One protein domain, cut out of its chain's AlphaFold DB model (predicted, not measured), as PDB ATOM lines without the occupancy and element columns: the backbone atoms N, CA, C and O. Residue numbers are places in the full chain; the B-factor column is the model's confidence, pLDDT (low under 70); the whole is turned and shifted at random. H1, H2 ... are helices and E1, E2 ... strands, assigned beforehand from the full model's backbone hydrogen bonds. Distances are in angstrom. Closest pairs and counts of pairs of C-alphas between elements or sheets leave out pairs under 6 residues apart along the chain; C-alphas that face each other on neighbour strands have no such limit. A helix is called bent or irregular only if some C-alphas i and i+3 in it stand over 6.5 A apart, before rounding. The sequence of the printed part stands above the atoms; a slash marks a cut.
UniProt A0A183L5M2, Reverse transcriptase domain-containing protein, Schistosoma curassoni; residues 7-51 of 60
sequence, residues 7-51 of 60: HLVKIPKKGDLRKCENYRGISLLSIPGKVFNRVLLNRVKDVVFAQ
ATOM      1  N   HIS A   7      17.757  -2.381 -33.405       93.31
ATOM      2  CA  HIS A   7      16.854  -2.863 -32.363       93.31
ATOM      3  C   HIS A   7      15.598  -3.480 -32.983       93.31
ATOM      4  O   HIS A   7      14.873  -2.810 -33.722       93.31
ATOM      5  N   LEU A   8      15.318  -4.747 -32.677       95.12
ATOM      6  CA  LEU A   8      14.118  -5.430 -33.155       95.12
ATOM      7  C   LEU A   8      12.890  -4.998 -32.342       95.12
ATOM      8  O   LEU A   8      12.815  -5.230 -31.138       95.12
ATOM      9  N   VAL A   9      11.898  -4.419 -33.017       96.06
ATOM     10  CA  VAL A   9      10.631  -3.981 -32.417       96.06
ATOM     11  C   VAL A   9       9.462  -4.664 -33.117       96.06
ATOM     12  O   VAL A   9       9.449  -4.806 -34.338       96.06
ATOM     13  N   LYS A  10       8.461  -5.094 -32.345       96.12
ATOM     14  CA  LYS A  10       7.227  -5.702 -32.860       96.12
ATOM     15  C   LYS A  10       6.178  -4.617 -33.111       96.12
ATOM     16  O   LYS A  10       5.792  -3.921 -32.181       96.12
ATOM     17  N   ILE A  11       5.695  -4.505 -34.346       97.50
ATOM     18  CA  ILE A  11       4.577  -3.634 -34.732       97.50
ATOM     19  C   ILE A  11       3.327  -4.492 -34.958       97.50
ATOM     20  O   ILE A  11       3.411  -5.479 -35.696       97.50
ATOM     21  N   PRO A  12       2.172  -4.148 -34.365       97.38
ATOM     22  CA  PRO A  12       0.928  -4.863 -34.618       97.38
ATOM     23  C   PRO A  12       0.468  -4.672 -36.073       97.38
ATOM     24  O   PRO A  12       0.482  -3.566 -36.612       97.38
ATOM     25  N   LYS A  13       0.051  -5.763 -36.715       97.50
ATOM     26  CA  LYS A  13      -0.670  -5.784 -37.995       97.50
ATOM     27  C   LYS A  13      -2.172  -5.937 -37.727       97.50
ATOM     28  O   LYS A  13      -2.591  -6.259 -36.618       97.50
ATOM     29  N   LYS A  14      -2.990  -5.745 -38.765       97.44
ATOM     30  CA  LYS A  14      -4.432  -6.027 -38.713       97.44
ATOM     31  C   LYS A  14      -4.673  -7.501 -38.355       97.44
ATOM     32  O   LYS A  14      -4.065  -8.374 -38.966       97.44
ATOM     33  N   GLY A  15      -5.585  -7.753 -37.418       96.75
ATOM     34  CA  GLY A  15      -5.950  -9.091 -36.957       96.75
ATOM     35  C   GLY A  15      -6.103  -9.149 -35.439       96.75
ATOM     36  O   GLY A  15      -6.140  -8.121 -34.765       96.75
ATOM     37  N   ASP A  16      -6.187 -10.363 -34.905       97.38
ATOM     38  CA  ASP A  16      -6.212 -10.613 -33.463       97.38
ATOM     39  C   ASP A  16      -4.821 -10.393 -32.843       97.38
ATOM     40  O   ASP A  16      -3.875 -11.130 -33.132       97.38
ATOM     41  N   LEU A  17      -4.708  -9.402 -31.957       96.06
ATOM     42  CA  LEU A  17      -3.461  -9.024 -31.285       96.06
ATOM     43  C   LEU A  17      -2.942 -10.076 -30.291       96.06
ATOM     44  O   LEU A  17      -1.825  -9.932 -29.794       96.06
ATOM     45  N   ARG A  18      -3.714 -11.130 -29.997       96.25
ATOM     46  CA  ARG A  18      -3.263 -12.271 -29.184       96.25
ATOM     47  C   ARG A  18      -2.424 -13.266 -29.985       96.25
ATOM     48  O   ARG A  18      -1.680 -14.045 -29.395       96.25
ATOM     49  N   LYS A  19      -2.511 -13.244 -31.319       96.94
ATOM     50  CA  LYS A  19      -1.756 -14.152 -32.190       96.94
ATOM     51  C   LYS A  19      -0.423 -13.533 -32.604       96.94
ATOM     52  O   LYS A  19      -0.381 -12.439 -33.164       96.94
ATOM     53  N   CYS A  20       0.672 -14.264 -32.391       94.00
ATOM     54  CA  CYS A  20       2.027 -13.808 -32.726       94.00
ATOM     55  C   CYS A  20       2.191 -13.472 -34.225       94.00
ATOM     56  O   CYS A  20       2.834 -12.485 -34.578       94.00
ATOM     57  N   GLU A  21       1.533 -14.229 -35.111       96.06
ATOM     58  CA  GLU A  21       1.529 -14.014 -36.568       96.06
ATOM     59  C   GLU A  21       1.004 -12.633 -36.997       96.06
ATOM     60  O   GLU A  21       1.355 -12.138 -38.074       96.06
ATOM     61  N   ASN A  22       0.216 -11.975 -36.137       97.81
ATOM     62  CA  ASN A  22      -0.318 -10.634 -36.360       97.81
ATOM     63  C   ASN A  22       0.647  -9.529 -35.920       97.81
ATOM     64  O   ASN A  22       0.269  -8.365 -35.902       97.81
ATOM     65  N   TYR A  23       1.913  -9.848 -35.649       97.50
ATOM     66  CA  TYR A  23       2.970  -8.860 -35.450       97.50
ATOM     67  C   TYR A  23       3.981  -8.898 -36.591       97.50
ATOM     68  O   TYR A  23       4.236  -9.927 -37.218       97.50
ATOM     69  N   ARG A  24       4.560  -7.738 -36.886       96.94
ATOM     70  CA  ARG A  24       5.678  -7.571 -37.809       96.94
ATOM     71  C   ARG A  24       6.886  -7.094 -37.022       96.94
ATOM     72  O   ARG A  24       6.840  -6.026 -36.422       96.94
ATOM     73  N   GLY A  25       7.972  -7.857 -37.057       96.38
ATOM     74  CA  GLY A  25       9.268  -7.365 -36.601       96.38
ATOM     75  C   GLY A  25       9.794  -6.292 -37.555       96.38
ATOM     76  O   GLY A  25       9.801  -6.496 -38.770       96.38
ATOM     77  N   ILE A  26      10.230  -5.156 -37.020       96.56
ATOM     78  CA  ILE A  26      11.019  -4.157 -37.741       96.56
ATOM     79  C   ILE A  26      12.344  -3.933 -37.016       96.56
ATOM     80  O   ILE A  26      12.407  -4.028 -35.793       96.56
ATOM     81  N   SER A  27      13.398  -3.626 -37.765       95.06
ATOM     82  CA  SER A  27      14.683  -3.221 -37.188       95.06
ATOM     83  C   SER A  27      14.765  -1.697 -37.152       95.06
ATOM     84  O   SER A  27      14.694  -1.046 -38.195       95.06
ATOM     85  N   LEU A  28      14.900  -1.121 -35.960       94.69
ATOM     86  CA  LEU A  28      15.161   0.301 -35.773       94.69
ATOM     87  C   LEU A  28      16.663   0.548 -35.761       94.69
ATOM     88  O   LEU A  28      17.381   0.037 -34.908       94.69
ATOM     89  N   LEU A  29      17.119   1.364 -36.703       93.50
ATOM     90  CA  LEU A  29      18.508   1.797 -36.771       93.50
ATOM     91  C   LEU A  29      18.733   3.042 -35.917       93.50
ATOM     92  O   LEU A  29      17.856   3.909 -35.813       93.50
ATOM     93  N   SER A  30      19.947   3.160 -35.387       93.69
ATOM     94  CA  SER A  30      20.462   4.401 -34.811       93.69
ATOM     95  C   SER A  30      20.395   5.568 -35.812       93.69
ATOM     96  O   SER A  30      20.316   5.370 -37.030       93.69
ATOM     97  N   ILE A  31      20.458   6.807 -35.313       93.69
ATOM     98  CA  ILE A  31      20.478   8.005 -36.171       93.69
ATOM     99  C   ILE A  31      21.632   7.943 -37.194       93.69
ATOM    100  O   ILE A  31      21.348   8.094 -38.386       93.69
ATOM    101  N   PRO A  32      22.892   7.638 -36.808       94.00
ATOM    102  CA  PRO A  32      23.979   7.494 -37.778       94.00
ATOM    103  C   PRO A  32      23.723   6.393 -38.814       94.00
ATOM    104  O   PRO A  32      23.981   6.602 -39.998       94.00
ATOM    105  N   GLY A  33      23.148   5.253 -38.409       93.81
ATOM    106  CA  GLY A  33      22.792   4.167 -39.328       93.81
ATOM    107  C   GLY A  33      21.747   4.584 -40.371       93.81
ATOM    108  O   GLY A  33      21.880   4.256 -41.549       93.81
ATOM    109  N   LYS A  34      20.740   5.378 -39.979       93.81
ATOM    110  CA  LYS A  34      19.747   5.939 -40.916       93.81
ATOM    111  C   LYS A  34      20.380   6.912 -41.913       93.81
ATOM    112  O   LYS A  34      20.060   6.853 -43.099       93.81
ATOM    113  N   VAL A  35      21.280   7.782 -41.446       95.38
ATOM    114  CA  VAL A  35      22.009   8.725 -42.312       95.38
ATOM    115  C   VAL A  35      22.877   7.964 -43.311       95.38
ATOM    116  O   VAL A  35      22.792   8.220 -44.512       95.38
ATOM    117  N   PHE A  36      23.644   6.978 -42.842       94.06
ATOM    118  CA  PHE A  36      24.470   6.137 -43.704       94.06
ATOM    119  C   PHE A  36      23.637   5.405 -44.761       94.06
ATOM    120  O   PHE A  36      23.958   5.472 -45.948       94.06
ATOM    121  N   ASN A  37      22.517   4.793 -44.365       94.50
ATOM    122  CA  ASN A  37      21.608   4.140 -45.304       94.50
ATOM    123  C   ASN A  37      21.063   5.101 -46.362       94.50
ATOM    124  O   ASN A  37      20.926   4.707 -47.517       94.50
ATOM    125  N   ARG A  38      20.777   6.362 -46.011       96.56
ATOM    126  CA  ARG A  38      20.324   7.355 -46.993       96.56
ATOM    127  C   ARG A  38      21.425   7.719 -47.988       96.56
ATOM    128  O   ARG A  38      21.142   7.824 -49.179       96.56
ATOM    129  N   VAL A  39      22.662   7.878 -47.521       97.69
ATOM    130  CA  VAL A  39      23.825   8.112 -48.392       97.69
ATOM    131  C   VAL A  39      24.031   6.930 -49.338       97.69
ATOM    132  O   VAL A  39      24.207   7.134 -50.537       97.69
ATOM    133  N   LEU A  40      23.973   5.701 -48.820       96.88
ATOM    134  CA  LEU A  40      24.107   4.488 -49.625       96.88
ATOM    135  C   LEU A  40      22.990   4.383 -50.669       96.88
ATOM    136  O   LEU A  40      23.286   4.196 -51.846       96.88
ATOM    137  N   LEU A  41      21.732   4.575 -50.256       97.00
ATOM    138  CA  LEU A  41      20.575   4.572 -51.150       97.00
ATOM    139  C   LEU A  41      20.767   5.563 -52.298       97.00
ATOM    140  O   LEU A  41      20.644   5.173 -53.449       97.00
ATOM    141  N   ASN A  42      21.117   6.817 -51.997       97.12
ATOM    142  CA  ASN A  42      21.297   7.850 -53.019       97.12
ATOM    143  C   ASN A  42      22.398   7.499 -54.037       97.12
ATOM    144  O   ASN A  42      22.309   7.927 -55.179       97.12
ATOM    145  N   ARG A  43      23.420   6.723 -53.648       97.75
ATOM    146  CA  ARG A  43      24.502   6.300 -54.555       97.75
ATOM    147  C   ARG A  43      24.093   5.173 -55.495       97.75
ATOM    148  O   ARG A  43      24.574   5.125 -56.619       97.75
ATOM    149  N   VAL A  44      23.255   4.251 -55.028       97.06
ATOM    150  CA  VAL A  44      22.859   3.071 -55.817       97.06
ATOM    151  C   VAL A  44      21.534   3.263 -56.544       97.06
ATOM    152  O   VAL A  44      21.230   2.482 -57.441       97.06
ATOM    153  N   LYS A  45      20.753   4.287 -56.168       95.94
ATOM    154  CA  LYS A  45      19.392   4.517 -56.656       95.94
ATOM    155  C   LYS A  45      19.327   4.442 -58.178       95.94
ATOM    156  O   LYS A  45      18.645   3.575 -58.698       95.94
ATOM    157  N   ASP A  46      20.075   5.274 -58.887       95.25
ATOM    158  CA  ASP A  46      19.921   5.394 -60.341       95.25
ATOM    159  C   ASP A  46      20.281   4.094 -61.078       95.25
ATOM    160  O   ASP A  46      19.581   3.684 -62.004       95.25
ATOM    161  N   VAL A  47      21.308   3.386 -60.595       96.38
ATOM    162  CA  VAL A  47      21.725   2.081 -61.134       96.38
ATOM    163  C   VAL A  47      20.635   1.033 -60.937       96.38
ATOM    164  O   VAL A  47      20.318   0.289 -61.862       96.38
ATOM    165  N   VAL A  48      20.036   0.979 -59.745       95.19
ATOM    166  CA  VAL A  48      18.941   0.046 -59.454       95.19
ATOM    167  C   VAL A  48      17.716   0.389 -60.298       95.19
ATOM    168  O   VAL A  48      17.104  -0.506 -60.872       95.19
ATOM    169  N   PHE A  49      17.375   1.671 -60.425       94.62
ATOM    170  CA  PHE A  49      16.182   2.113 -61.148       94.62
ATOM    171  C   PHE A  49      16.246   1.801 -62.636       94.62
ATOM    172  O   PHE A  49      15.232   1.397 -63.200       94.62
ATOM    173  N   ALA A  50      17.425   1.914 -63.248       95.12
ATOM    174  CA  ALA A  50      17.634   1.528 -64.640       95.12
ATOM    175  C   ALA A  50      17.373   0.030 -64.899       95.12
ATOM    176  O   ALA A  50      17.124  -0.362 -66.035       95.12
ATOM    177  N   GLN A  51      17.416  -0.809 -63.859       95.38
ATOM    178  CA  GLN A  51      17.206  -2.257 -63.951       95.38
ATOM    179  C   GLN A  51      15.794  -2.690 -63.516       95.38
ATOM    180  O   GLN A  51      15.447  -3.870 -63.620       95.38
TER     181      GLN A  51
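This is residues 7 to 51 of the 60 residues of the protein "Reverse transcriptase domain-containing protein" of Schistosoma curassoni (UniProt A0A183L5M2). A two-stranded hairpin, E1 and E2, makes one arm of an open V, and a single long helix, H1, makes the other; the two arms meet at a corner where E2 ends and H1 begins. The loop of residues 13 to 22 closes the far end of the hairpin, and H1 sticks out with residues 31 to 36 and 38 to 50 standing free. The printed part has 45 residues, with E1, E2 and H1 in that order along the chain, the two strands antiparallel, and the class is mixed, helices and strands. The whole is extended, with a radius of gyration of the C-alphas of 15.8 A, and flat, spanning 42 by 27 by 10 A.

Strand E1 is residues 7 to 12, 16.2 A from first to last C-alpha, and begins at C-alpha 7 at (16.854, -2.863, -32.363). Strand E2 is residues 23 to 29, 18.9 A long, and ends at C-alpha 29 at (18.508, 1.797, -36.771). Helix H1 is residues 31 to 50, 29.3 A long, and ends at C-alpha 50 at (17.634, 1.528, -64.640).

E1 and E2 form a hairpin, antiparallel at 146 degrees between their directions. The C-alphas of Leu 8 and Ser 27, which face each other, are 4.6 A apart. N 9 and O 26, at 2.8 A, and N 28 and O 7, at 2.8 A, are among the pairs within hydrogen-bond range. E1 and H1 are apart. H1 is irregular, with C-alphas 43 and 46 7.4 A apart, and has a kink of 47 degrees near residue 44. In its backbone 14 of 16 O i to N i+4 pairs are within hydrogen-bond range.

The two C-alphas farthest apart, those of Arg 18 and Ala 50, are 43.4 A apart. The printed part has no cut. The link from E1 to E2 is short, with 10 residues, and that from E2 to H1 is tight, with 1 residue. The mean pLDDT of the printed part is 95.8, and no printed residue is under 70.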